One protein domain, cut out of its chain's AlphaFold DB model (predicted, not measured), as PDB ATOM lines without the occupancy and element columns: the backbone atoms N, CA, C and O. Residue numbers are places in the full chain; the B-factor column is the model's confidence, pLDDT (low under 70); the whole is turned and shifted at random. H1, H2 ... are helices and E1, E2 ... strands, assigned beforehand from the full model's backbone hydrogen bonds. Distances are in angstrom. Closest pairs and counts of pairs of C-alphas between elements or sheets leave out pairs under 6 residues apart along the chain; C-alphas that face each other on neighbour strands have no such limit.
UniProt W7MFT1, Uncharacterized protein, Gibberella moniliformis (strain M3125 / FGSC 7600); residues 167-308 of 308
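What this domain is: This is residues 167 to 308 of the 308 residues of an uncharacterized protein of Gibberella moniliformis (strain M3125 / FGSC 7600) (UniProt W7MFT1). Little regular structure: an elongated, loop-rich body with a small parallel sheet, E1 E2 E3, toward one end and helices H1 and H2 side by side toward the other. E4 lies beside E3. The 142 printed residues, 54 in named elements, run E1 E2 H1 E3 H2 E4 H3, class mixed; compact, radius of gyration of the C-alphas 15.7 A, spans 52 by 32 by 30 A.

How they stand to each other: E1, residues 167 to 170, is parallel to E2, residues 189 to 195; N 190 and O 167, 2.9 A, are within hydrogen-bond range. E2, H1, residues 207 to 215, and E3, residues 225 to 230, form a strand-helix-strand unit, parallel neighbour strands with a helix between, its crossover right-handed; N 193 and O 226 are 2.9 A apart. H1 touches H2, residues 250 to 267, the same way at a shallow tilt of 19 degrees; closest C-alphas, Ser 214 and Gln 260, 5.1 A. H2 only grazes the sheet with residues 260 to 267. E4, residues 270 to 273, pairs with no named strand; its closest C-alpha to E3 is Trp 271, 4.6 A from Val 227. H3, residues 288 to 293, is near H2. In H1, H2 and H3 every O i to N i+4 pair is within hydrogen-bond range.

Where its parts are: E1 begins at C-alpha 167 (228.426, 192.584, 225.761). E2 is 19.7 A long, H2 25.9 A. H3 ends at C-alpha 293 (239.349, 178.070, 195.037).

The domain as a whole: The farthest C-alphas, Gly 184 and Thr 248, are 51.7 A apart. The printed part has no cut. Links E1 to E2, E2 to H1, E3 to H2 and E4 to H3 are long. Residues 167, 182 to 185 and 187 to 188 have pLDDT under 70.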
ATOM      1  N   ILE A 167     229.589 193.443 225.993       66.12
ATOM      2  CA  ILE A 167     228.426 192.584 225.761       66.12
ATOM      3  C   ILE A 167     228.146 192.589 224.263       66.12
ATOM      4  O   ILE A 167     227.914 193.652 223.692       66.12
ATOM      5  N   GLN A 168     228.152 191.419 223.635       70.44
ATOM      6  CA  GLN A 168     227.668 191.258 222.268       70.44
ATOM      7  C   GLN A 168     226.298 190.580 222.299       70.44
ATOM      8  O   GLN A 168     226.133 189.559 222.962       70.44
ATOM      9  N   MET A 169     225.311 191.171 221.629       76.31
ATOM     10  CA  MET A 169     223.931 190.670 221.579       76.31
ATOM     11  C   MET A 169     223.479 190.509 220.135       76.31
ATOM     12  O   MET A 169     223.952 191.238 219.273       76.31
ATOM     13  N   MET A 170     222.523 189.623 219.862       82.38
ATOM     14  CA  MET A 170     221.880 189.606 218.546       82.38
ATOM     15  C   MET A 170     221.143 190.929 218.305       82.38
ATOM     16  O   MET A 170     220.434 191.411 219.186       82.38
ATOM     17  N   GLY A 171     221.333 191.528 217.133       78.00
ATOM     18  CA  GLY A 171     220.670 192.756 216.713       78.00
ATOM     19  C   GLY A 171     219.180 192.548 216.447       78.00
ATOM     20  O   GLY A 171     218.710 191.434 216.220       78.00
ATOM     21  N   SER A 172     218.429 193.646 216.409       84.12
ATOM     22  CA  SER A 172     216.987 193.657 216.133       84.12
ATOM     23  C   SER A 172     216.643 193.017 214.784       84.12
ATOM     24  O   SER A 172     215.571 192.437 214.609       84.12
ATOM     25  N   LEU A 173     217.564 193.099 213.820       83.00
ATOM     26  CA  LEU A 173     217.395 192.545 212.480       83.00
ATOM     27  C   LEU A 173     217.526 191.012 212.415       83.00
ATOM     28  O   LEU A 173     217.157 190.435 211.393       83.00
ATOM     29  N   TRP A 174     217.951 190.356 213.502       82.62
ATOM     30  CA  TRP A 174     217.879 188.899 213.657       82.62
ATOM     31  C   TRP A 174     216.437 188.389 213.839       82.62
ATOM     32  O   TRP A 174     216.170 187.196 213.736       82.62
ATOM     33  N   GLY A 175     215.478 189.279 214.119       76.44
ATOM     34  CA  GLY A 175     214.059 188.922 214.223       76.44
ATOM     35  C   GLY A 175     213.640 188.328 215.572       76.44
ATOM     36  O   GLY A 175     212.508 187.876 215.710       76.44
ATOM     37  N   SER A 176     214.511 188.373 216.586       74.69
ATOM     38  CA  SER A 176     214.231 187.881 217.949       74.69
ATOM     39  C   SER A 176     213.756 188.977 218.923       74.69
ATOM     40  O   SER A 176     213.843 188.814 220.139       74.69
ATOM     41  N   GLY A 177     213.256 190.102 218.402       79.19
ATOM     42  CA  GLY A 177     212.819 191.262 219.190       79.19
ATOM     43  C   GLY A 177     213.879 192.361 219.299       79.19
ATOM     44  O   GLY A 177     214.863 192.359 218.562       79.19
ATOM     45  N   LYS A 178     213.665 193.330 220.200       78.69
ATOM     46  CA  LYS A 178     214.580 194.461 220.412       78.69
ATOM     47  C   LYS A 178     215.552 194.145 221.563       78.69
ATOM     48  O   LYS A 178     215.135 194.176 222.721       78.69
ATOM     49  N   PRO A 179     216.853 193.922 221.302       73.19
ATOM     50  CA  PRO A 179     217.812 193.466 222.318       73.19
ATOM     51  C   PRO A 179     218.046 194.483 223.444       73.19
ATOM     52  O   PRO A 179     218.520 194.133 224.521       73.19
ATOM     53  N   THR A 180     217.699 195.750 223.213       76.00
ATOM     54  CA  THR A 180     217.871 196.849 224.170       76.00
ATOM     55  C   THR A 180     216.599 197.215 224.934       76.00
ATOM     56  O   THR A 180     216.644 198.122 225.757       76.00
ATOM     57  N   GLU A 181     215.468 196.536 224.700       74.12
ATOM     58  CA  GLU A 181     214.160 196.915 225.265       74.12
ATOM     59  C   GLU A 181     214.165 197.026 226.797       74.12
ATOM     60  O   GLU A 181     213.575 197.951 227.353       74.12
ATOM     61  N   PHE A 182     214.884 196.126 227.471       68.62
ATOM     62  CA  PHE A 182     214.942 196.053 228.934       68.62
ATOM     63  C   PHE A 182     216.304 196.457 229.513       68.62
ATOM     64  O   PHE A 182     216.596 196.170 230.676       68.62
ATOM     65  N   LEU A 183     217.156 197.114 228.717       65.31
ATOM     66  CA  LEU A 183     218.473 197.571 229.156       65.31
ATOM     67  C   LEU A 183     218.437 199.061 229.503       65.31
ATOM     68  O   LEU A 183     218.177 199.902 228.650       65.31
ATOM     69  N   GLY A 184     218.749 199.389 230.760       65.38
ATOM     70  CA  GLY A 184     218.906 200.778 231.209       65.38
ATOM     71  C   GLY A 184     220.246 201.420 230.818       65.38
ATOM     72  O   GLY A 184     220.376 202.636 230.904       65.38
ATOM     73  N   ASP A 185     221.231 200.616 230.397       66.88
ATOM     74  CA  ASP A 185     222.576 201.048 229.994       66.88
ATOM     75  C   ASP A 185     223.121 200.131 228.880       66.88
ATOM     76  O   ASP A 185     223.246 198.918 229.065       66.88
ATOM     77  N   THR A 186     223.453 200.719 227.728       70.38
ATOM     78  CA  THR A 186     224.050 200.049 226.556       70.38
ATOM     79  C   THR A 186     225.540 200.379 226.381       70.38
ATOM     80  O   THR A 186     226.141 200.148 225.332       70.38
ATOM     81  N   SER A 187     226.195 200.907 227.415       68.00
ATOM     82  CA  SER A 187     227.646 201.100 227.411       68.00
ATOM     83  C   SER A 187     228.354 199.774 227.131       68.00
ATOM     84  O   SER A 187     227.950 198.728 227.633       68.00
ATOM     85  N   PHE A 188     229.416 199.810 226.322       67.81
ATOM     86  CA  PHE A 188     230.195 198.635 225.895       67.81
ATOM     87  C   PHE A 188     229.396 197.513 225.209       67.81
ATOM     88  O   PHE A 188     229.884 196.383 225.150       67.81
ATOM     89  N   THR A 189     228.210 197.806 224.663       72.56
ATOM     90  CA  THR A 189     227.506 196.847 223.810       72.56
ATOM     91  C   THR A 189     228.025 196.896 222.376       72.56
ATOM     92  O   THR A 189     228.467 197.943 221.885       72.56
ATOM     93  N   ALA A 190     227.979 195.744 221.725       81.81
ATOM     94  CA  ALA A 190     228.040 195.565 220.284       81.81
ATOM     95  C   ALA A 190     226.937 194.581 219.882       81.81
ATOM     96  O   ALA A 190     226.394 193.866 220.729       81.81
ATOM     97  N   PHE A 191     226.603 194.544 218.601       84.88
ATOM     98  CA  PHE A 191     225.547 193.685 218.090       84.88
ATOM     99  C   PHE A 191     226.085 192.712 217.042       84.88
ATOM    100  O   PHE A 191     227.020 193.033 216.312       84.88
ATOM    101  N   ASP A 192     225.527 191.511 217.009       90.19
ATOM    102  CA  ASP A 192     225.719 190.512 215.962       90.19
ATOM    103  C   ASP A 192     224.454 190.456 215.107       90.19
ATOM    104  O   ASP A 192     223.345 190.416 215.634       90.19
ATOM    105  N   ASP A 193     224.606 190.470 213.795       94.06
ATOM    106  CA  ASP A 193     223.508 190.295 212.861       94.06
ATOM    107  C   ASP A 193     223.836 189.186 211.866       94.06
ATOM    108  O   ASP A 193     224.957 189.096 211.362       94.06
ATOM    109  N   HIS A 194     222.850 188.343 211.571       95.81
ATOM    110  CA  HIS A 194     222.992 187.292 210.570       95.81
ATOM    111  C   HIS A 194     222.123 187.622 209.374       95.81
ATOM    112  O   HIS A 194     220.920 187.881 209.501       95.81
ATOM    113  N   ARG A 195     222.732 187.604 208.193       96.56
ATOM    114  CA  ARG A 195     222.095 188.072 206.975       96.56
ATOM    115  C   ARG A 195     222.132 187.023 205.874       96.56
ATOM    116  O   ARG A 195     223.117 186.874 205.162       96.56
ATOM    117  N   TYR A 196     220.991 186.370 205.667       97.38
ATOM    118  CA  TYR A 196     220.784 185.403 204.590       97.38
ATOM    119  C   TYR A 196     219.634 185.847 203.678       97.38
ATOM    120  O   TYR A 196     218.492 185.935 204.126       97.38
ATOM    121  N   LEU A 197     219.909 186.111 202.391       96.56
ATOM    122  CA  LEU A 197     218.845 186.348 201.395       96.56
ATOM    123  C   LEU A 197     218.082 185.069 201.036       96.56
ATOM    124  O   LEU A 197     216.922 185.155 200.647       96.56
ATOM    125  N   LYS A 198     218.698 183.895 201.237       96.69
ATOM    126  CA  LYS A 198     218.097 182.568 201.023       96.69
ATOM    127  C   LYS A 198     216.693 182.422 201.621       96.69
ATOM    128  O   LYS A 198     215.853 181.761 201.024       96.69
ATOM    129  N   TRP A 199     216.444 183.028 202.781       95.81
ATOM    130  CA  TRP A 199     215.169 182.926 203.500       95.81
ATOM    131  C   TRP A 199     214.393 184.248 203.562       95.81
ATOM    132  O   TRP A 199     213.364 184.334 204.230       95.81
ATOM    133  N   ASP A 200     214.864 185.288 202.872       94.50
ATOM    134  CA  ASP A 200     214.224 186.600 202.867       94.50
ATOM    135  C   ASP A 200     213.150 186.675 201.778       94.50
ATOM    136  O   ASP A 200     213.408 187.039 200.630       94.50
ATOM    137  N   THR A 201     211.915 186.352 202.154       94.75
ATOM    138  CA  THR A 201     210.760 186.364 201.244       94.75
ATOM    139  C   THR A 201     210.324 187.768 200.817       94.75
ATOM    140  O   THR A 201     209.470 187.900 199.940       94.75
ATOM    141  N   SER A 202     210.897 188.827 201.403       95.19
ATOM    142  CA  SER A 202     210.617 190.211 201.001       95.19
ATOM    143  C   SER A 202     211.405 190.651 199.763       95.19
ATOM    144  O   SER A 202     211.131 191.713 199.197       95.19
ATOM    145  N   VAL A 203     212.377 189.846 199.330       97.19
ATOM    146  CA  VAL A 203     213.261 190.133 198.200       97.19
ATOM    147  C   VAL A 203     212.894 189.214 197.044       97.19
ATOM    148  O   VAL A 203     212.819 187.998 197.196       97.19
ATOM    149  N   GLU A 204     212.676 189.795 195.868       97.50
ATOM    150  CA  GLU A 204     212.451 189.025 194.644       97.50
ATOM    151  C   GLU A 204     213.618 188.052 194.396       97.50
ATOM    152  O   GLU A 204     214.788 188.433 194.481       97.50
ATOM    153  N   VAL A 205     213.306 186.796 194.068       98.19
ATOM    154  CA  VAL A 205     214.304 185.751 193.793       98.19
ATOM    155  C   VAL A 205     214.863 185.927 192.379       98.19
ATOM    156  O   VAL A 205     214.489 185.232 191.437       98.19
ATOM    157  N   SER A 206     215.767 186.893 192.223       98.38
ATOM    158  CA  SER A 206     216.497 187.140 190.978       98.38
ATOM    159  C   SER A 206     217.887 187.723 191.238       98.38
ATOM    160  O   SER A 206     218.124 188.405 192.238       98.38
ATOM    161  N   HIS A 207     218.823 187.494 190.310       98.50
ATOM    162  CA  HIS A 207     220.191 188.017 190.412       98.50
ATOM    163  C   HIS A 207     220.230 189.539 190.611       98.50
ATOM    164  O   HIS A 207     220.974 190.051 191.448       98.50
ATOM    165  N   GLY A 208     219.407 190.269 189.849       98.31
ATOM    166  CA  GLY A 208     219.342 191.728 189.918       98.31
ATOM    167  C   GLY A 208     218.801 192.227 191.256       98.31
ATOM    168  O   GLY A 208     219.365 193.156 191.837       98.31
ATOM    169  N   ALA A 209     217.746 191.593 191.774       98.31
ATOM    170  CA  ALA A 209     217.173 191.950 193.066       98.31
ATOM    171  C   ALA A 209     218.136 191.665 194.224       98.31
ATOM    172  O   ALA A 209     218.255 192.498 195.121       98.31
ATOM    173  N   TYR A 210     218.877 190.553 194.178       98.50
ATOM    174  CA  TYR A 210     219.837 190.182 195.222       98.50
ATOM    175  C   TYR A 210     221.012 191.160 195.284       98.50
ATOM    176  O   TYR A 210     221.321 191.671 196.358       98.50
ATOM    177  N   ILE A 211     221.600 191.513 194.134       98.44
ATOM    178  CA  ILE A 211     222.651 192.541 194.071       98.44
ATOM    179  C   ILE A 211     222.121 193.885 194.581       98.44
ATOM    180  O   ILE A 211     222.738 194.504 195.449       98.44
ATOM    181  N   LYS A 212     220.955 194.327 194.082       98.25
ATOM    182  CA  LYS A 212     220.345 195.604 194.477       98.25
ATOM    183  C   LYS A 212     220.078 195.657 195.978       98.25
ATOM    184  O   LYS A 212     220.393 196.661 196.614       98.25
ATOM    185  N   LYS A 213     219.500 194.591 196.541       98.00
ATOM    186  CA  LYS A 213     219.205 194.499 197.968       98.00
ATOM    187  C   LYS A 213     220.488 194.550 198.784       98.00
ATOM    188  O   LYS A 213     220.585 195.420 199.645       98.00
ATOM    189  N   SER A 214     221.475 193.711 198.462       98.06
ATOM    190  CA  SER A 214     222.755 193.675 199.173       98.06
ATOM    191  C   SER A 214     223.468 195.027 199.153       98.06
ATOM    192  O   SER A 214     223.906 195.468 200.204       98.06
ATOM    193  N   CYS A 215     223.479 195.757 198.031       97.44
ATOM    194  CA  CYS A 215     224.066 197.104 197.976       97.44
ATOM    195  C   CYS A 215     223.392 198.143 198.888       97.44
ATOM    196  O   CYS A 215     223.988 199.175 199.197       97.44
ATOM    197  N   SER A 216     222.143 197.901 199.285       95.38
ATOM    198  CA  SER A 216     221.349 198.795 200.135       95.38
ATOM    199  C   SER A 216     221.187 198.299 201.576       95.38
ATOM    200  O   SER A 216     220.500 198.953 202.359       95.38
ATOM    201  N   ASP A 217     221.764 197.143 201.923       92.56
ATOM    202  CA  ASP A 217     221.581 196.521 203.234       92.56
ATOM    203  C   ASP A 217     222.414 197.241 204.305       92.56
ATOM    204  O   ASP A 217     223.566 196.903 204.576       92.56
ATOM    205  N   ASP A 218     221.797 198.226 204.957       94.50
ATOM    206  CA  ASP A 218     222.286 198.766 206.223       94.50
ATOM    207  C   ASP A 218     221.871 197.834 207.369       94.50
ATOM    208  O   ASP A 218     220.686 197.672 207.673       94.50
ATOM    209  N   ARG A 219     222.863 197.177 207.977       93.81
ATOM    210  CA  ARG A 219     222.671 196.205 209.064       93.81
ATOM    211  C   ARG A 219     223.022 196.772 210.445       93.81
ATOM    212  O   ARG A 219     223.053 196.033 211.424       93.81
ATOM    213  N   ASN A 220     223.292 198.072 210.558       89.50
ATOM    214  CA  ASN A 220     223.767 198.700 211.792       89.50
ATOM    215  C   ASN A 220     222.658 199.447 212.554       89.50
ATOM    216  O   ASN A 220     222.817 200.608 212.924       89.50
ATOM    217  N   THR A 221     221.526 198.782 212.796       85.75
ATOM    218  CA  THR A 221     220.356 199.407 213.439       85.75
ATOM    219  C   THR A 221     220.566 199.686 214.929       85.75
ATOM    220  O   THR A 221     220.146 200.731 215.420       85.75
ATOM    221  N   ASP A 222     221.196 198.759 215.655       80.56
ATOM    222  CA  ASP A 222     221.318 198.840 217.119       80.56
ATOM    223  C   ASP A 222     222.648 199.460 217.574       80.56
ATOM    224  O   ASP A 222     222.676 200.172 218.574       80.56
ATOM    225  N   GLY A 223     223.718 199.242 216.800       72.69
ATOM    226  CA  GLY A 223     224.970 199.998 216.816       72.69
ATOM    227  C   GLY A 223     225.866 199.867 218.063       72.69
ATOM    228  O   GLY A 223     225.437 200.149 219.181       72.69
ATOM    229  N   PRO A 224     227.173 199.567 217.912       86.38
ATOM    230  CA  PRO A 224     227.880 199.120 216.705       86.38
ATOM    231  C   PRO A 224     227.631 197.628 216.400       86.38
ATOM    232  O   PRO A 224     227.648 196.814 217.319       86.38
ATOM    233  N   THR A 225     227.456 197.264 215.126       87.75
ATOM    234  CA  THR A 225     227.122 195.890 214.689       87.75
ATOM    235  C   THR A 225     228.264 195.205 213.925       87.75
ATOM    236  O   THR A 225     229.029 195.866 213.230       87.75
ATOM    237  N   ILE A 226     228.356 193.877 214.012       91.31
ATOM    238  CA  ILE A 226     229.121 192.981 213.130       91.31
ATOM    239  C   ILE A 226     228.109 192.110 212.386       91.31
ATOM    240  O   ILE A 226     227.173 191.619 213.008       91.31
ATOM    241  N   VAL A 227     228.293 191.893 211.080       96.81
ATOM    242  CA  VAL A 227     227.517 190.865 210.366       96.81
ATOM    243  C   VAL A 227     228.203 189.518 210.586       96.81
ATOM    244  O   VAL A 227     229.126 189.173 209.849       96.81
ATOM    245  N   GLY A 228     227.858 188.809 211.661       96.12
ATOM    246  CA  GLY A 228     228.594 187.628 212.119       96.12
ATOM    247  C   GLY A 228     228.306 186.351 211.343       96.12
ATOM    248  O   GLY A 228     229.092 185.407 211.442       96.12
ATOM    249  N   GLU A 229     227.227 186.314 210.556       98.19
ATOM    250  CA  GLU A 229     226.938 185.198 209.655       98.19
ATOM    251  C   GLU A 229     226.209 185.647 208.385       98.19
ATOM    252  O   GLU A 229     225.303 186.479 208.420       98.19
ATOM    253  N   TRP A 230     226.620 185.088 207.250       98.62
ATOM    254  CA  TRP A 230     226.025 185.260 205.922       98.62
ATOM    255  C   TRP A 230     226.692 184.271 204.955       98.62
ATOM    256  O   TRP A 230     227.757 183.734 205.261       98.62
ATOM    257  N   SER A 231     226.098 184.023 203.787       98.62
ATOM    258  CA  SER A 231     226.664 183.110 202.781       98.62
ATOM    259  C   SER A 231     226.284 183.514 201.349       98.62
ATOM    260  O   SER A 231     225.694 184.572 201.119       98.62
ATOM    261  N   LEU A 232     226.632 182.676 200.367       98.69
ATOM    262  CA  LEU A 232     226.200 182.805 198.967       98.69
ATOM    263  C   LEU A 232     225.059 181.836 198.624       98.69
ATOM    264  O   LEU A 232     224.785 181.582 197.449       98.69
ATOM    265  N   ALA A 233     224.417 181.243 199.628       98.25
ATOM    266  CA  ALA A 233     223.328 180.308 199.404       98.25
ATOM    267  C   ALA A 233     222.041 181.029 198.986       98.25
ATOM    268  O   ALA A 233     221.790 182.178 199.349       98.25
ATOM    269  N   VAL A 234     221.218 180.331 198.209       98.19
ATOM    270  CA  VAL A 234     219.993 180.853 197.580       98.19
ATOM    271  C   VAL A 234     218.825 179.913 197.902       98.19
ATOM    272  O   VAL A 234     219.096 178.821 198.399       98.19
ATOM    273  N   PRO A 235     217.554 180.299 197.702       98.06
ATOM    274  CA  PRO A 235     216.401 179.506 198.145       98.06
ATOM    275  C   PRO A 235     216.425 178.048 197.650       98.06
ATOM    276  O   PRO A 235     216.823 177.782 196.514       98.06
ATOM    277  N   ASP A 236     216.015 177.104 198.507       96.56
ATOM    278  CA  ASP A 236     216.114 175.648 198.258       96.56
ATOM    279  C   ASP A 236     215.381 175.199 196.983       96.56
ATOM    280  O   ASP A 236     215.794 174.262 196.298       96.56
ATOM    281  N   ASP A 237     214.284 175.870 196.646       96.88
ATOM    282  CA  ASP A 237     213.446 175.569 195.488       96.88
ATOM    283  C   ASP A 237     214.084 175.985 194.153       96.88
ATOM    284  O   ASP A 237     213.732 175.430 193.109       96.88
ATOM    285  N   VAL A 238     215.058 176.906 194.171       97.38
ATOM    286  CA  VAL A 238     215.756 177.385 192.964       97.38
ATOM    287  C   VAL A 238     217.232 176.995 192.906       97.38
ATOM    288  O   VAL A 238     217.822 177.041 191.823       97.38
ATOM    289  N   GLU A 239     217.839 176.582 194.024       96.50
ATOM    290  CA  GLU A 239     219.293 176.405 194.166       96.50
ATOM    291  C   GLU A 239     219.915 175.363 193.223       96.50
ATOM    292  O   GLU A 239     221.134 175.372 193.039       96.50
ATOM    293  N   LYS A 240     219.090 174.480 192.638       96.50
ATOM    294  CA  LYS A 240     219.480 173.419 191.690       96.50
ATOM    295  C   LYS A 240     219.181 173.747 190.223       96.50
ATOM    296  O   LYS A 240     219.402 172.906 189.357       96.50
ATOM    297  N   THR A 241     218.646 174.928 189.933       98.06
ATOM    298  CA  THR A 241     218.353 175.354 188.555       98.06
ATOM    299  C   THR A 241     219.601 175.915 187.868       98.06
ATOM    300  O   THR A 241     220.506 176.424 188.528       98.06
ATOM    301  N   ASP A 242     219.636 175.899 186.532       98.00
ATOM    302  CA  ASP A 242     220.759 176.447 185.747       98.00
ATOM    303  C   ASP A 242     221.010 177.936 186.012       98.00
ATOM    304  O   ASP A 242     222.148 178.410 185.941       98.00
ATOM    305  N   ALA A 243     219.943 178.671 186.341       97.88
ATOM    306  CA  ALA A 243     220.006 180.086 186.678       97.88
ATOM    307  C   ALA A 243     220.777 180.351 187.976       97.88
ATOM    308  O   ALA A 243     221.293 181.445 188.125       97.88
ATOM    309  N   TRP A 244     220.896 179.366 188.872       98.25
ATOM    310  CA  TRP A 244     221.539 179.498 190.184       98.25
ATOM    311  C   TRP A 244     222.674 178.488 190.400       98.25
ATOM    312  O   TRP A 244     223.145 178.288 191.521       98.25
ATOM    313  N   ASN A 245     223.116 177.825 189.333       98.12
ATOM    314  CA  ASN A 245     224.167 176.825 189.416       98.12
ATOM    315  C   ASN A 245     225.521 177.506 189.733       98.12
ATOM    316  O   ASN A 245     225.982 178.343 188.948       98.12
ATOM    317  N   PRO A 246     226.193 177.150 190.846       97.69
ATOM    318  CA  PRO A 246     227.439 177.796 191.266       97.69
ATOM    319  C   PRO A 246     228.573 177.636 190.241       97.69
ATOM    320  O   PRO A 246     229.439 178.496 190.111       97.69
ATOM    321  N   GLN A 247     228.566 176.577 189.435       97.38
ATOM    322  CA  GLN A 247     229.627 176.346 188.460       97.38
ATOM    323  C   GLN A 247     229.471 177.188 187.192       97.38
ATOM    324  O   GLN A 247     230.478 177.589 186.606       97.38
ATOM    325  N   THR A 248     228.238 177.496 186.782       98.06
ATOM    326  CA  THR A 248     227.968 178.261 185.552       98.06
ATOM    327  C   THR A 248     227.718 179.746 185.810       98.06
ATOM    328  O   THR A 248     227.959 180.560 184.923       98.06
ATOM    329  N   GLN A 249     227.312 180.130 187.026       98.50
ATOM    330  CA  GLN A 249     226.926 181.504 187.386       98.50
ATOM    331  C   GLN A 249     227.989 182.246 188.215       98.50
ATOM    332  O   GLN A 249     227.675 183.134 189.009       98.50
ATOM    333  N   LYS A 250     229.273 181.908 188.043       98.12
ATOM    334  CA  LYS A 250     230.382 182.467 188.843       98.12
ATOM    335  C   LYS A 250     230.468 183.994 188.799       98.12
ATOM    336  O   LYS A 250     230.772 184.614 189.817       98.12
ATOM    337  N   GLU A 251     230.171 184.609 187.654       98.00
ATOM    338  CA  GLU A 251     230.170 186.073 187.516       98.00
ATOM    339  C   GLU A 251     229.125 186.727 188.432       98.00
ATOM    340  O   GLU A 251     229.425 187.707 189.116       98.00
ATOM    341  N   PHE A 252     227.915 186.159 188.490       98.44
ATOM    342  CA  PHE A 252     226.876 186.621 189.403       98.44
ATOM    343  C   PHE A 252     227.334 186.486 190.858       98.44
ATOM    344  O   PHE A 252     227.289 187.470 191.594       98.44
ATOM    345  N   TYR A 253     227.831 185.313 191.259       98.75
ATOM    346  CA  TYR A 253     228.267 185.085 192.639       98.75
ATOM    347  C   TYR A 253     229.438 185.988 193.053       98.75
ATOM    348  O   TYR A 253     229.453 186.474 194.181       98.75
ATOM    349  N   THR A 254     230.359 186.293 192.135       98.62
ATOM    350  CA  THR A 254     231.460 187.245 192.370       98.62
ATOM    351  C   THR A 254     230.916 188.651 192.633       98.62
ATOM    352  O   THR A 254     231.287 189.314 193.606       98.62
ATOM    353  N   LYS A 255     229.980 189.110 191.791       98.56
ATOM    354  CA  LYS A 255     229.338 190.421 191.958       98.56
ATOM    355  C   LYS A 255     228.514 190.485 193.242       98.56
ATOM    356  O   LYS A 255     228.558 191.481 193.959       98.56
ATOM    357  N   TRP A 256     227.783 189.423 193.554       98.69
ATOM    358  CA  TRP A 256     226.922 189.385 194.726       98.69
ATOM    359  C   TRP A 256     227.716 189.309 196.038       98.69
ATOM    360  O   TRP A 256     227.373 190.015 196.985       98.69
ATOM    361  N   PHE A 257     228.823 188.558 196.080       98.69
ATOM    362  CA  PHE A 257     229.781 188.607 197.192       98.69
ATOM    363  C   PHE A 257     230.290 190.037 197.422       98.69
ATOM    364  O   PHE A 257     230.215 190.550 198.535       98.69
ATOM    365  N   SER A 258     230.724 190.709 196.351       98.50
ATOM    366  CA  SER A 258     231.246 192.082 196.415       98.50
ATOM    367  C   SER A 258     230.200 193.075 196.927       98.50
ATOM    368  O   SER A 258     230.495 193.894 197.793       98.50
ATOM    369  N   ALA A 259     228.952 192.965 196.456       98.50
ATOM    370  CA  ALA A 259     227.848 193.805 196.918       98.50
ATOM    371  C   ALA A 259     227.583 193.652 198.426       98.50
ATOM    372  O   ALA A 259     227.395 194.653 199.117       98.50
ATOM    373  N   GLN A 260     227.598 192.415 198.940       98.50
ATOM    374  CA  GLN A 260     227.441 192.137 200.370       98.50
ATOM    375  C   GLN A 260     228.609 192.711 201.185       98.50
ATOM    376  O   GLN A 260     228.379 193.476 202.120       98.50
ATOM    377  N   VAL A 261     229.857 192.428 200.788       97.69
ATOM    378  CA  VAL A 261     231.060 192.938 201.471       97.69
ATOM    379  C   VAL A 261     231.079 194.463 201.518       97.69
ATOM    380  O   VAL A 261     231.292 195.033 202.587       97.69
ATOM    381  N   HIS A 262     230.808 195.141 200.399       96.31
ATOM    382  CA  HIS A 262     230.806 196.605 200.349       96.31
ATOM    383  C   HIS A 262     229.767 197.212 201.291       96.31
ATOM    384  O   HIS A 262     230.070 198.175 201.996       96.31
ATOM    385  N   ALA A 263     228.556 196.655 201.339       96.69
ATOM    386  CA  ALA A 263     227.526 197.133 202.251       96.69
ATOM    387  C   ALA A 263     227.916 196.902 203.718       96.69
ATOM    388  O   ALA A 263     227.843 197.828 204.529       96.69
ATOM    389  N   TYR A 264     228.411 195.712 204.061       96.44
ATOM    390  CA  TYR A 264     228.812 195.405 205.433       96.44
ATOM    391  C   TYR A 264     229.993 196.276 205.878       96.44
ATOM    392  O   TYR A 264     229.936 196.901 206.933       96.44
ATOM    393  N   GLU A 265     231.029 196.431 205.053       93.62
ATOM    394  CA  GLU A 265     232.169 197.293 205.382       93.62
ATOM    395  C   GLU A 265     231.798 198.778 205.440       93.62
ATOM    396  O   GLU A 265     232.382 199.526 206.229       93.62
ATOM    397  N   LYS A 266     230.800 199.220 204.673       93.25
ATOM    398  CA  LYS A 266     230.310 200.600 204.719       93.25
ATOM    399  C   LYS A 266     229.506 200.895 205.985       93.25
ATOM    400  O   LYS A 266     229.714 201.942 206.595       93.25
ATOM    401  N   HIS A 267     228.606 199.995 206.374       92.69
ATOM    402  CA  HIS A 267     227.591 200.277 207.393       92.69
ATOM    403  C   HIS A 267     227.922 199.706 208.778       92.69
ATOM    404  O   HIS A 267     227.497 200.271 209.783       92.69
ATOM    405  N   THR A 268     228.704 198.627 208.865       92.00
ATOM    406  CA  THR A 268     228.968 197.904 210.118       92.00
ATOM    407  C   THR A 268     230.463 197.912 210.475       92.00
ATOM    408  O   THR A 268     231.285 198.595 209.855       92.00
ATOM    409  N   LEU A 269     230.852 197.176 211.517       91.00
ATOM    410  CA  LEU A 269     232.252 196.936 211.873       91.00
ATOM    411  C   LEU A 269     232.953 195.952 210.924       91.00
ATOM    412  O   LEU A 269     234.177 195.826 210.978       91.00
ATOM    413  N   GLY A 270     232.201 195.285 210.050       93.12
ATOM    414  CA  GLY A 270     232.677 194.269 209.125       93.12
ATOM    415  C   GLY A 270     231.813 193.012 209.168       93.12
ATOM    416  O   GLY A 270     230.648 193.047 209.579       93.12
ATOM    417  N   TRP A 271     232.383 191.902 208.716       97.12
ATOM    418  CA  TRP A 271     231.634 190.701 208.380       97.12
ATOM    419  C   TRP A 271     232.399 189.416 208.687       97.12
ATOM    420  O   TRP A 271     233.631 189.375 208.663       97.12
ATOM    421  N   VAL A 272     231.648 188.344 208.927       98.12
ATOM    422  CA  VAL A 272     232.172 186.997 209.137       98.12
ATOM    423  C   VAL A 272     231.338 186.004 208.322       98.12
ATOM    424  O   VAL A 272     230.153 185.813 208.572       98.12
ATOM    425  N   PHE A 273     231.943 185.402 207.300       98.75
ATOM    426  CA  PHE A 273     231.261 184.491 206.378       98.75
ATOM    427  C   PHE A 273     230.967 183.141 207.049       98.75
ATOM    428  O   PHE A 273     231.816 182.593 207.758       98.75
ATOM    429  N   TRP A 274     229.782 182.584 206.822       98.56
ATOM    430  CA  TRP A 274     229.421 181.230 207.234       98.56
ATOM    431  C   TRP A 274     229.560 180.266 206.045       98.56
ATOM    432  O   TRP A 274     228.761 180.313 205.111       98.56
ATOM    433  N   THR A 275     230.563 179.384 206.001       98.56
ATOM    434  CA  THR A 275     231.647 179.078 206.962       98.56
ATOM    435  C   THR A 275     233.003 178.987 206.236       98.56
ATOM    436  O   THR A 275     233.060 179.111 205.011       98.56
ATOM    437  N   TRP A 276     234.121 178.790 206.952       98.25
ATOM    438  CA  TRP A 276     235.444 178.606 206.338       98.25
ATOM    439  C   TRP A 276     235.445 177.474 205.308       98.25
ATOM    440  O   TRP A 276     235.888 177.672 204.176       98.25
ATOM    441  N   LYS A 277     234.937 176.298 205.690       97.56
ATOM    442  CA  LYS A 277     234.848 175.140 204.805       97.56
ATOM    443  C   LYS A 277     233.649 174.256 205.105       97.56
ATOM    444  O   LYS A 277     233.224 174.145 206.251       97.56
ATOM    445  N   ALA A 278     233.178 173.599 204.056       97.62
ATOM    446  CA  ALA A 278     232.165 172.559 204.080       97.62
ATOM    447  C   ALA A 278     232.529 171.489 203.035       97.62
ATOM    448  O   ALA A 278     233.380 171.722 202.177       97.62
ATOM    449  N   ASN A 279     231.902 170.323 203.104       96.38
ATOM    450  CA  ASN A 279     232.045 169.229 202.154       96.38
ATOM    451  C   ASN A 279     230.707 169.007 201.437       96.38
ATOM    452  O   ASN A 279     229.923 168.129 201.790       96.38
ATOM    453  N   LEU A 280     230.439 169.858 200.444       95.88
ATOM    454  CA  LEU A 280     229.167 169.919 199.709       95.88
ATOM    455  C   LEU A 280     229.338 169.577 198.217       95.88
ATOM    456  O   LEU A 280     228.559 170.008 197.367       95.88
ATOM    457  N   GLY A 281     230.387 168.821 197.883       94.06
ATOM    458  CA  GLY A 281     230.774 168.570 196.495       94.06
ATOM    459  C   GLY A 281     231.174 169.865 195.785       94.06
ATOM    460  O   GLY A 281     231.994 170.625 196.294       94.06
ATOM    461  N   ASP A 282     230.578 170.126 194.623       92.50
ATOM    462  CA  ASP A 282     230.867 171.321 193.816       92.50
ATOM    463  C   ASP A 282     230.102 172.577 194.282       92.50
ATOM    464  O   ASP A 282     230.187 173.631 193.645       92.50
ATOM    465  N   ASP A 283     229.326 172.504 195.367       97.25
ATOM    466  CA  ASP A 283     228.605 173.660 195.897       97.25
ATOM    467  C   ASP A 283     229.447 174.446 196.910       97.25
ATOM    468  O   ASP A 283     229.523 174.128 198.095       97.25
ATOM    469  N   TYR A 284     230.052 175.536 196.448       98.12
ATOM    470  CA  TYR A 284     230.865 176.406 197.292       98.12
ATOM    471  C   TYR A 284     230.059 177.435 198.102       98.12
ATOM    472  O   TYR A 284     230.649 178.229 198.833       98.12
ATOM    473  N   ARG A 285     228.728 177.505 197.968       98.56
ATOM    474  CA  ARG A 285     227.939 178.656 198.453       98.56
ATOM    475  C   ARG A 285     227.961 178.849 199.975       98.56
ATOM    476  O   ARG A 285     227.706 179.957 200.443       98.56
ATOM    477  N   TRP A 286     228.325 177.805 200.716       98.50
ATOM    478  CA  TRP A 286     228.527 177.801 202.170       98.50
ATOM    479  C   TRP A 286     229.998 177.641 202.594       98.50
ATOM    480  O   TRP A 286     230.289 177.578 203.785       98.50
ATOM    481  N   SER A 287     230.935 177.560 201.646       98.56
ATOM    482  CA  SER A 287     232.354 177.295 201.899       98.56
ATOM    483  C   SER A 287     233.202 178.426 201.331       98.56
ATOM    484  O   SER A 287     233.434 178.497 200.122       98.56
ATOM    485  N   TYR A 288     233.694 179.312 202.201       98.69
ATOM    486  CA  TYR A 288     234.567 180.418 201.796       98.69
ATOM    487  C   TYR A 288     235.789 179.897 201.033       98.69
ATOM    488  O   TYR A 288     236.134 180.403 199.965       98.69
ATOM    489  N   ARG A 289     236.418 178.841 201.560       98.00
ATOM    490  CA  ARG A 289     237.598 178.212 200.967       98.00
ATOM    491  C   ARG A 289     237.316 177.698 199.560       98.00
ATOM    492  O   ARG A 289     238.113 177.940 198.655       98.00
ATOM    493  N   ASP A 290     236.193 177.018 199.353       98.38
ATOM    494  CA  ASP A 290     235.886 176.454 198.037       98.38
ATOM    495  C   ASP A 290     235.414 177.537 197.061       98.38
ATOM    496  O   ASP A 290     235.730 177.462 195.875       98.38
ATOM    497  N   ALA A 291     234.777 178.610 197.545       98.50
ATOM    498  CA  ALA A 291     234.416 179.765 196.724       98.50
ATOM    499  C   ALA A 291     235.666 180.533 196.261       98.50
ATOM    500  O   ALA A 291     235.758 180.939 195.098       98.50
ATOM    501  N   ALA A 292     236.668 180.670 197.136       97.75
ATOM    502  CA  ALA A 292     237.970 181.232 196.788       97.75
ATOM    503  C   ALA A 292     238.712 180.355 195.765       97.75
ATOM    504  O   ALA A 292     239.189 180.844 194.739       97.75
ATOM    505  N   ARG A 293     238.745 179.033 195.979       96.94
ATOM    506  CA  ARG A 293     239.349 178.070 195.037       96.94
ATOM    507  C   ARG A 293     238.621 178.017 193.690       96.94
ATOM    508  O   ARG A 293     239.262 177.810 192.664       96.94
ATOM    509  N   ALA A 294     237.309 178.250 193.674       97.38
ATOM    510  CA  ALA A 294     236.502 178.329 192.458       97.38
ATOM    511  C   ALA A 294     236.689 179.640 191.670       97.38
ATOM    512  O   ALA A 294     236.173 179.731 190.549       97.38
ATOM    513  N   GLY A 295     237.412 180.621 192.232       96.62
ATOM    514  CA  GLY A 295     237.671 181.940 191.644       96.62
ATOM    515  C   GLY A 295     236.540 182.955 191.830       96.62
ATOM    516  O   GLY A 295     236.522 183.966 191.139       96.62
ATOM    517  N   VAL A 296     235.587 182.675 192.720       97.94
ATOM    518  CA  VAL A 296     234.406 183.517 192.980       97.94
ATOM    519  C   VAL A 296     234.703 184.573 194.040       97.94
ATOM    520  O   VAL A 296     234.223 185.700 193.950       97.94
ATOM    521  N   ILE A 297     235.517 184.211 195.031       98.00
ATOM    522  CA  ILE A 297     236.076 185.142 196.010       98.00
ATOM    523  C   ILE A 297     237.550 185.371 195.640       98.00
ATOM    524  O   ILE A 297     238.302 184.396 195.546       98.00
ATOM    525  N   PRO A 298     237.992 186.616 195.391       94.62
ATOM    526  CA  PRO A 298     239.391 186.881 195.088       94.62
ATOM    527  C   PRO A 298     240.266 186.669 196.329       94.62
ATOM    528  O   PRO A 298     239.838 186.922 197.453       94.62
ATOM    529  N   LYS A 299     241.523 186.255 196.123       91.06
ATOM    530  CA  LYS A 299     242.506 186.150 197.217       91.06
ATOM    531  C   LYS A 299     242.846 187.513 197.820       91.06
ATOM    532  O   LYS A 299     243.100 187.612 199.010       91.06
ATOM    533  N   ASP A 300     242.876 188.546 196.985       93.44
ATOM    534  CA  ASP A 300     243.016 189.924 197.433       93.44
ATOM    535  C   ASP A 300     241.623 190.542 197.582       93.44
ATOM    536  O   ASP A 300     240.973 190.873 196.589       93.44
ATOM    537  N   LEU A 301     241.147 190.680 198.818       92.12
ATOM    538  CA  LEU A 301     239.833 191.261 199.103       92.12
ATOM    539  C   LEU A 301     239.739 192.751 198.749       92.12
ATOM    540  O   LEU A 301     238.633 193.249 198.563       92.12
ATOM    541  N   ASP A 302     240.862 193.455 198.592       91.62
ATOM    542  CA  ASP A 302     240.852 194.844 198.126       91.62
ATOM    543  C   ASP A 302     240.703 194.938 196.591       91.62
ATOM    544  O   ASP A 302     240.477 196.021 196.053       91.62
ATOM    545  N   SER A 303     240.752 193.802 195.882       94.12
ATOM    546  CA  SER A 303     240.515 193.706 194.433       94.12
ATOM    547  C   SER A 303     239.047 193.468 194.048       94.12
ATOM    548  O   SER A 303     238.745 193.239 192.872       94.12
ATOM    549  N   LEU A 304     238.125 193.504 195.017       94.19
ATOM    550  CA  LEU A 304     236.702 193.293 194.756       94.19
ATOM    551  C   LEU A 304     236.155 194.314 193.740       94.19
ATOM    552  O   LEU A 304     236.437 195.511 193.841       94.19
ATOM    553  N   PRO A 305     235.357 193.876 192.748       93.56
ATOM    554  CA  PRO A 305     234.757 194.791 191.788       93.56
ATOM    555  C   PRO A 305     233.782 195.759 192.469       93.56
ATOM    556  O   PRO A 305     232.988 195.369 193.325       93.56
ATOM    557  N   SER A 306     233.763 197.016 192.015       93.19
ATOM    558  CA  SER A 306     232.699 197.965 192.369       93.19
ATOM    559  C   SER A 306     231.385 197.500 191.744       93.19
ATOM    560  O   SER A 306     231.223 197.521 190.522       93.19
ATOM    561  N   VAL A 307     230.468 197.030 192.584       93.50
ATOM    562  CA  VAL A 307     229.121 196.573 192.192       93.50
ATOM    563  C   VAL A 307     228.049 197.541 192.685       93.50
ATOM    564  O   VAL A 307     227.065 197.795 191.989       93.50
ATOM    565  N   CYS A 308     228.291 198.079 193.875       88.12
ATOM    566  CA  CYS A 308     227.713 199.302 194.398       88.12
ATOM    567  C   CYS A 308     228.725 200.443 194.140       88.12
ATOM    568  O   CYS A 308     228.286 201.603 194.183       88.12
TER     569      CYS A 308